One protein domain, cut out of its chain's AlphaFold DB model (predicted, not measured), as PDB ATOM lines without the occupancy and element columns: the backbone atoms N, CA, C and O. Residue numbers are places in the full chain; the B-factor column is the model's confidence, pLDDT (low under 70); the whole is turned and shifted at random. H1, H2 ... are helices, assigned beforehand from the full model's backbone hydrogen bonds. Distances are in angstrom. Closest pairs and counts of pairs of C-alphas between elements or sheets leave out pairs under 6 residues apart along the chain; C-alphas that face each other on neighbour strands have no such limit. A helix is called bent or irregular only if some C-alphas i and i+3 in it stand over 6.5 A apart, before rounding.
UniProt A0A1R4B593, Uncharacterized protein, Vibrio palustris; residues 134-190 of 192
ATOM      1  N   ALA A 134     -38.236 -39.589  18.576       72.12
ATOM      2  CA  ALA A 134     -39.166 -38.463  18.700       72.12
ATOM      3  C   ALA A 134     -38.990 -37.385  17.612       72.12
ATOM      4  O   ALA A 134     -39.956 -36.696  17.300       72.12
ATOM      5  N   SER A 135     -37.796 -37.246  17.019       66.88
ATOM      6  CA  SER A 135     -37.545 -36.279  15.939       66.88
ATOM      7  C   SER A 135     -38.254 -36.640  14.625       66.88
ATOM      8  O   SER A 135     -38.547 -35.750  13.833       66.88
ATOM      9  N   HIS A 136     -38.583 -37.920  14.425       70.88
ATOM     10  CA  HIS A 136     -39.244 -38.452  13.227       70.88
ATOM     11  C   HIS A 136     -40.445 -39.332  13.603       70.88
ATOM     12  O   HIS A 136     -40.703 -40.362  12.981       70.88
ATOM     13  N   HIS A 137     -41.143 -38.987  14.689       76.88
ATOM     14  CA  HIS A 137     -42.155 -39.877  15.242       76.88
ATOM     15  C   HIS A 137     -43.323 -40.062  14.247       76.88
ATOM     16  O   HIS A 137     -43.958 -39.066  13.890       76.88
ATOM     17  N   PRO A 138     -43.695 -41.306  13.872       82.00
ATOM     18  CA  PRO A 138     -44.737 -41.580  12.867       82.00
ATOM     19  C   PRO A 138     -46.112 -40.972  13.176       82.00
ATOM     20  O   PRO A 138     -46.946 -40.797  12.291       82.00
ATOM     21  N   LEU A 139     -46.355 -40.639  14.447       83.19
ATOM     22  CA  LEU A 139     -47.548 -39.907  14.875       83.19
ATOM     23  C   LEU A 139     -47.681 -38.553  14.167       83.19
ATOM     24  O   LEU A 139     -48.792 -38.196  13.796       83.19
ATOM     25  N   PHE A 140     -46.589 -37.811  13.961       81.19
ATOM     26  CA  PHE A 140     -46.653 -36.497  13.314       81.19
ATOM     27  C   PHE A 140     -46.972 -36.620  11.825       81.19
ATOM     28  O   PHE A 140     -47.836 -35.900  11.332       81.19
ATOM     29  N   ASP A 141     -46.387 -37.610  11.149       82.94
ATOM     30  CA  ASP A 141     -46.752 -37.966   9.774       82.94
ATOM     31  C   ASP A 141     -48.232 -38.358   9.653       82.94
ATOM     32  O   ASP A 141     -48.923 -37.949   8.717       82.94
ATOM     33  N   PHE A 142     -48.747 -39.141  10.606       85.94
ATOM     34  CA  PHE A 142     -50.156 -39.528  10.649       85.94
ATOM     35  C   PHE A 142     -51.081 -38.326  10.890       85.94
ATOM     36  O   PHE A 142     -52.100 -38.198  10.210       85.94
ATOM     37  N   LEU A 143     -50.725 -37.442  11.828       83.56
ATOM     38  CA  LEU A 143     -51.480 -36.224  12.132       83.56
ATOM     39  C   LEU A 143     -51.547 -35.275  10.935       83.56
ATOM     40  O   LEU A 143     -52.592 -34.672  10.706       83.56
ATOM     41  N   GLU A 144     -50.462 -35.169  10.171       82.38
ATOM     42  CA  GLU A 144     -50.395 -34.323   8.981       82.38
ATOM     43  C   GLU A 144     -51.204 -34.902   7.810       82.38
ATOM     44  O   GLU A 144     -51.935 -34.170   7.142       82.38
ATOM     45  N   LYS A 145     -51.075 -36.209   7.546       84.25
ATOM     46  CA  LYS A 145     -51.521 -36.805   6.272       84.25
ATOM     47  C   LYS A 145     -52.853 -37.548   6.350       84.25
ATOM     48  O   LYS A 145     -53.549 -37.633   5.340       84.25
ATOM     49  N   SER A 146     -53.203 -38.100   7.511       84.62
ATOM     50  CA  SER A 146     -54.226 -39.156   7.601       84.62
ATOM     51  C   SER A 146     -55.223 -38.994   8.751       84.62
ATOM     52  O   SER A 146     -56.214 -39.724   8.794       84.62
ATOM     53  N   ALA A 147     -54.988 -38.081   9.696       85.25
ATOM     54  CA  ALA A 147     -55.835 -37.951  10.874       85.25
ATOM     55  C   ALA A 147     -57.212 -37.358  10.542       85.25
ATOM     56  O   ALA A 147     -57.345 -36.303   9.923       85.25
ATOM     57  N   SER A 148     -58.261 -38.018  11.031       88.56
ATOM     58  CA  SER A 148     -59.609 -37.447  11.030       88.56
ATOM     59  C   SER A 148     -59.730 -36.304  12.042       88.56
ATOM     60  O   SER A 148     -58.973 -36.208  13.011       88.56
ATOM     61  N   LYS A 149     -60.750 -35.455  11.869       86.25
ATOM     62  CA  LYS A 149     -61.027 -34.331  12.780       86.25
ATOM     63  C   LYS A 149     -61.244 -34.779  14.233       86.25
ATOM     64  O   LYS A 149     -60.829 -34.080  15.153       86.25
ATOM     65  N   GLU A 150     -61.863 -35.940  14.441       85.94
ATOM     66  CA  GLU A 150     -62.079 -36.512  15.777       85.94
ATOM     67  C   GLU A 150     -60.771 -36.999  16.408       85.94
ATOM     68  O   GLU A 150     -60.488 -36.676  17.561       85.94
ATOM     69  N   GLN A 151     -59.926 -37.699  15.644       84.88
ATOM     70  CA  GLN A 151     -58.614 -38.166  16.110       84.88
ATOM     71  C   GLN A 151     -57.668 -37.001  16.421       84.88
ATOM     72  O   GLN A 151     -56.971 -37.025  17.434       84.88
ATOM     73  N   LEU A 152     -57.696 -35.950  15.600       85.62
ATOM     74  CA  LEU A 152     -56.956 -34.717  15.857       85.62
ATOM     75  C   LEU A 152     -57.457 -34.028  17.136       85.62
ATOM     76  O   LEU A 152     -56.661 -33.569  17.951       85.62
ATOM     77  N   GLY A 153     -58.776 -34.017  17.359       81.62
ATOM     78  CA  GLY A 153     -59.376 -33.527  18.600       81.62
ATOM     79  C   GLY A 153     -58.926 -34.310  19.839       81.62
ATOM     80  O   GLY A 153     -58.645 -33.704  20.872       81.62
ATOM     81  N   ILE A 154     -58.803 -35.637  19.741       82.56
ATOM     82  CA  ILE A 154     -58.280 -36.488  20.823       82.56
ATOM     83  C   ILE A 154     -56.808 -36.165  21.101       82.56
ATOM     84  O   ILE A 154     -56.453 -35.961  22.261       82.56
ATOM     85  N   PHE A 155     -55.981 -36.047  20.058       83.31
ATOM     86  CA  PHE A 155     -54.568 -35.685  20.193       83.31
ATOM     87  C   PHE A 155     -54.391 -34.328  20.889       83.31
ATOM     88  O   PHE A 155     -53.676 -34.228  21.884       83.31
ATOM     89  N   LEU A 156     -55.108 -33.298  20.433       81.19
ATOM     90  CA  LEU A 156     -55.051 -31.965  21.041       81.19
ATOM     91  C   LEU A 156     -55.560 -31.972  22.487       81.19
ATOM     92  O   LEU A 156     -55.037 -31.254  23.340       81.19
ATOM     93  N   LYS A 157     -56.558 -32.802  22.802       79.38
ATOM     94  CA  LYS A 157     -57.038 -32.964  24.177       79.38
ATOM     95  C   LYS A 157     -55.980 -33.611  25.076       79.38
ATOM     96  O   LYS A 157     -55.812 -33.158  26.205       79.38
ATOM     97  N   SER A 158     -55.255 -34.622  24.596       77.88
ATOM     98  CA  SER A 158     -54.143 -35.209  25.357       77.88
ATOM     99  C   SER A 158     -52.962 -34.247  25.501       77.88
ATOM    100  O   SER A 158     -52.430 -34.104  26.599       77.88
ATOM    101  N   ASP A 159     -52.600 -33.539  24.431       77.50
ATOM    102  CA  ASP A 159     -51.469 -32.608  24.417       77.50
ATOM    103  C   ASP A 159     -51.728 -31.395  25.321       77.50
ATOM    104  O   ASP A 159     -50.901 -31.028  26.151       77.50
ATOM    105  N   SER A 160     -52.936 -30.831  25.263       75.88
ATOM    106  CA  SER A 160     -53.332 -29.730  26.147       75.88
ATOM    107  C   SER A 160     -53.317 -30.116  27.629       75.88
ATOM    108  O   SER A 160     -52.904 -29.305  28.457       75.88
ATOM    109  N   ALA A 161     -53.711 -31.344  27.984       73.38
ATOM    110  CA  ALA A 161     -53.618 -31.827  29.361       73.38
ATOM    111  C   ALA A 161     -52.156 -31.923  29.829       73.38
ATOM    112  O   ALA A 161     -51.842 -31.498  30.942       73.38
ATOM    113  N   LEU A 162     -51.263 -32.418  28.967       73.56
ATOM    114  CA  LEU A 162     -49.832 -32.503  29.252       73.56
ATOM    115  C   LEU A 162     -49.204 -31.110  29.389       73.56
ATOM    116  O   LEU A 162     -48.489 -30.865  30.356       73.56
ATOM    117  N   ASN A 163     -49.547 -30.173  28.504       73.31
ATOM    118  CA  ASN A 163     -49.075 -28.786  28.561       73.31
ATOM    119  C   ASN A 163     -49.545 -28.053  29.829       73.31
ATOM    120  O   ASN A 163     -48.769 -27.324  30.446       73.31
ATOM    121  N   LEU A 164     -50.790 -28.270  30.265       68.06
ATOM    122  CA  LEU A 164     -51.300 -27.703  31.518       68.06
ATOM    123  C   LEU A 164     -50.545 -28.243  32.739       68.06
ATOM    124  O   LEU A 164     -50.199 -27.476  33.636       68.06
ATOM    125  N   ILE A 165     -50.265 -29.549  32.771       67.31
ATOM    126  CA  ILE A 165     -49.509 -30.178  33.860       67.31
ATOM    127  C   ILE A 165     -48.048 -29.722  33.825       67.31
ATOM    128  O   ILE A 165     -47.509 -29.352  34.862       67.31
ATOM    129  N   PHE A 166     -47.420 -29.654  32.653       70.00
ATOM    130  CA  PHE A 166     -46.041 -29.189  32.502       70.00
ATOM    131  C   PHE A 166     -45.825 -27.798  33.114       70.00
ATOM    132  O   PHE A 166     -44.856 -27.593  33.844       70.00
ATOM    133  N   LEU A 167     -46.760 -26.864  32.907       66.19
ATOM    134  CA  LEU A 167     -46.696 -25.532  33.517       66.19
ATOM    135  C   LEU A 167     -46.769 -25.575  35.051       66.19
ATOM    136  O   LEU A 167     -46.077 -24.806  35.715       66.19
ATOM    137  N   ILE A 168     -47.550 -26.495  35.627       65.88
ATOM    138  CA  ILE A 168     -47.620 -26.700  37.083       65.88
ATOM    139  C   ILE A 168     -46.291 -27.254  37.611       65.88
ATOM    140  O   ILE A 168     -45.773 -26.762  38.611       65.88
ATOM    141  N   TRP A 169     -45.705 -28.242  36.933       66.75
ATOM    142  CA  TRP A 169     -44.424 -28.833  37.333       66.75
ATOM    143  C   TRP A 169     -43.277 -27.831  37.229       66.75
ATOM    144  O   TRP A 169     -42.446 -27.750  38.133       66.75
ATOM    145  N   LEU A 170     -43.265 -27.016  36.172       66.00
ATOM    146  CA  LEU A 170     -42.323 -25.913  36.026       66.00
ATOM    147  C   LEU A 170     -42.470 -24.904  37.172       66.00
ATOM    148  O   LEU A 170     -41.470 -24.464  37.734       66.00
ATOM    149  N   HIS A 171     -43.706 -24.571  37.549       65.75
ATOM    150  CA  HIS A 171     -43.970 -23.674  38.668       65.75
ATOM    151  C   HIS A 171     -43.455 -24.249  39.998       65.75
ATOM    152  O   HIS A 171     -42.799 -23.543  40.758       65.75
ATOM    153  N   ILE A 172     -43.665 -25.543  40.256       66.25
ATOM    154  CA  ILE A 172     -43.130 -26.227  41.445       66.25
ATOM    155  C   ILE A 172     -41.594 -26.236  41.434       66.25
ATOM    156  O   ILE A 172     -40.976 -25.948  42.457       66.25
ATOM    157  N   LEU A 173     -40.965 -26.515  40.289       66.06
ATOM    158  CA  LEU A 173     -39.508 -26.475  40.148       66.06
ATOM    159  C   LEU A 173     -38.955 -25.080  40.482       66.06
ATOM    160  O   LEU A 173     -37.959 -24.969  41.194       66.06
ATOM    161  N   LEU A 174     -39.625 -24.023  40.013       64.06
ATOM    162  CA  LEU A 174     -39.260 -22.637  40.310       64.06
ATOM    163  C   LEU A 174     -39.400 -22.302  41.800       64.06
ATOM    164  O   LEU A 174     -38.537 -21.618  42.338       64.06
ATOM    165  N   LEU A 175     -40.423 -22.823  42.484       65.00
ATOM    166  CA  LEU A 175     -40.598 -22.636  43.931       65.00
ATOM    167  C   LEU A 175     -39.514 -23.340  44.766       65.00
ATOM    168  O   LEU A 175     -39.205 -22.897  45.871       65.00
ATOM    169  N   VAL A 176     -38.939 -24.432  44.253       61.22
ATOM    170  CA  VAL A 176     -37.893 -25.215  44.935       61.22
ATOM    171  C   VAL A 176     -36.485 -24.683  44.633       61.22
ATOM    172  O   VAL A 176     -35.568 -24.868  45.438       61.22
ATOM    173  N   GLN A 177     -36.277 -23.999  43.503       52.75
ATOM    174  CA  GLN A 177     -34.964 -23.466  43.144       52.75
ATOM    175  C   GLN A 177     -34.669 -22.102  43.784       52.75
ATOM    176  O   GLN A 177     -35.346 -21.102  43.578       52.75
ATOM    177  N   ASN A 178     -33.568 -22.052  44.533       52.47
ATOM    178  CA  ASN A 178     -33.027 -20.841  45.144       52.47
ATOM    179  C   ASN A 178     -32.540 -19.851  44.062       52.47
ATOM    180  O   ASN A 178     -31.513 -20.113  43.442       52.47
ATOM    181  N   LYS A 179     -33.275 -18.741  43.859       51.56
ATOM    182  CA  LYS A 179     -32.963 -17.406  43.264       51.56
ATOM    183  C   LYS A 179     -32.074 -17.238  42.011       51.56
ATOM    184  O   LYS A 179     -32.064 -16.153  41.439       51.56
ATOM    185  N   VAL A 180     -31.322 -18.232  41.544       53.34
ATOM    186  CA  VAL A 180     -30.317 -18.077  40.472       53.34
ATOM    187  C   VAL A 180     -30.899 -18.377  39.082       53.34
ATOM    188  O   VAL A 180     -30.413 -17.846  38.086       53.34
ATOM    189  N   LEU A 181     -31.981 -19.160  39.000       49.91
ATOM    190  CA  LEU A 181     -32.625 -19.570  37.740       49.91
ATOM    191  C   LEU A 181     -34.019 -18.952  37.507       49.91
ATOM    192  O   LEU A 181     -34.641 -19.234  36.484       49.91
ATOM    193  N   GLU A 182     -34.496 -18.066  38.392       50.50
ATOM    194  CA  GLU A 182     -35.803 -17.400  38.232       50.50
ATOM    195  C   GLU A 182     -35.854 -16.518  36.971       50.50
ATOM    196  O   GLU A 182     -36.821 -16.550  36.216       50.50
ATOM    197  N   VAL A 183     -34.798 -15.750  36.687       51.56
ATOM    198  CA  VAL A 183     -34.844 -14.685  35.666       51.56
ATOM    199  C   VAL A 183     -34.971 -15.200  34.217       51.56
ATOM    200  O   VAL A 183     -35.736 -14.600  33.453       51.56
ATOM    201  N   PRO A 184     -34.278 -16.275  33.783       53.44
ATOM    202  CA  PRO A 184     -34.433 -16.801  32.425       53.44
ATOM    203  C   PRO A 184     -35.775 -17.511  32.215       53.44
ATOM    204  O   PRO A 184     -36.423 -17.300  31.193       53.44
ATOM    205  N   LEU A 185     -36.220 -18.317  33.184       47.12
ATOM    206  CA  LEU A 185     -37.435 -19.128  33.059       47.12
ATOM    207  C   LEU A 185     -38.710 -18.274  33.133       47.12
ATOM    208  O   LEU A 185     -39.619 -18.471  32.329       47.12
ATOM    209  N   VAL A 186     -38.749 -17.256  33.999       54.88
ATOM    210  CA  VAL A 186     -39.868 -16.297  34.071       54.88
ATOM    211  C   VAL A 186     -40.005 -15.498  32.765       54.88
ATOM    212  O   VAL A 186     -41.116 -15.282  32.279       54.88
ATOM    213  N   LYS A 187     -38.881 -15.130  32.126       54.78
ATOM    214  CA  LYS A 187     -38.882 -14.451  30.817       54.78
ATOM    215  C   LYS A 187     -39.376 -15.328  29.668       54.78
ATOM    216  O   LYS A 187     -40.020 -14.802  28.765       54.78
ATOM    217  N   ILE A 188     -39.078 -16.628  29.684       56.12
ATOM    218  CA  ILE A 188     -39.487 -17.561  28.621       56.12
ATOM    219  C   ILE A 188     -41.004 -17.812  28.654       56.12
ATOM    220  O   ILE A 188     -41.615 -17.944  27.598       56.12
ATOM    221  N   TYR A 189     -41.625 -17.822  29.838       51.81
ATOM    222  CA  TYR A 189     -43.039 -18.196  29.995       51.81
ATOM    223  C   TYR A 189     -44.001 -17.027  30.238       51.81
ATOM    224  O   TYR A 189     -45.193 -17.245  30.437       51.81
ATOM    225  N   GLY A 190     -43.521 -15.781  30.192       47.91
ATOM    226  CA  GLY A 190     -44.387 -14.598  30.194       47.91
ATOM    227  C   GLY A 190     -45.212 -14.396  31.470       47.91
ATOM    228  O   GLY A 190     -46.180 -13.636  31.445       47.91
TER     229      GLY A 190
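Overview. This is residues 134 to 190 of the 192 residues of an uncharacterized protein of Vibrio palustris (UniProt A0A1R4B593). One long helix, H2, makes the length of the model, with a short helix near each of its ends: H1 at its beginning and H3 at its end, where the chain turns back after H2. The stretch between, residues 156 to 166 of H2, stands free, and the three helices form no closed core. The 57 printed residues hold three named helices in the order H1, H2, H3 and no named strand, and the class is all helix. The whole is extended, with a radius of gyration of the C-alphas of 16.3 A, and spans 47 by 21 by 17 A, a rod in outline.

Arrangement. H2, residues 149 to 176, is the longest helix and touches no helix. H1, residues 138 to 145, is close to H2 but not clearly touching it, and their closest C-alphas, those of Leu 143 and Leu 152, are 6.8 A apart. H1 and H2 run opposite ways at a steep tilt of 50 degrees. H3, residues 182 to 189, is also close to H2 but not clearly touching it, and their closest C-alphas, those of Leu 174 and Glu 182, are 6.6 A apart. H2 and H3 run opposite ways at a shallow tilt of 14 degrees, with their centres 18.5 A apart. H1 and H3 are apart. In H1, H2 and H3 every O i to N i+4 pair of the backbone is within hydrogen-bond range.

Along the chain. H2 has 28 residues, from C-alpha 149 at (-61.027, -34.331, 12.780) to C-alpha 176 at (-37.893, -25.215, 44.935), a length of 40.6 A. H1 has 8 residues, 138 to 145, begins with C-alpha 138 at (-44.737, -41.580, 12.867) and measures 10.6 A from first to last C-alpha. H3 has 8 residues, 182 to 189, measures 11.0 A and ends with C-alpha 189 at (-43.039, -18.196, 29.995). None of the three helices is bent or irregular.

Size, cuts and confidence. The C-alphas farthest apart are those of Ser 146 and Lys 179, at 46.9 A, while the first and last printed C-alphas, Ala 134 and Gly 190, are 27.0 A apart. The printed part has no cut. Both links are tight, with 3 residues between H1 and H2 and 5 between H2 and H3. Residues 175 to 181 stand free. The mean pLDDT of the printed part is 70.2, and 27 residues are under 70: residue 135, residues 164 to 165 and residues 167 to 190. By helix the mean is 83 in H1, 74 in H2 and 53 in H3.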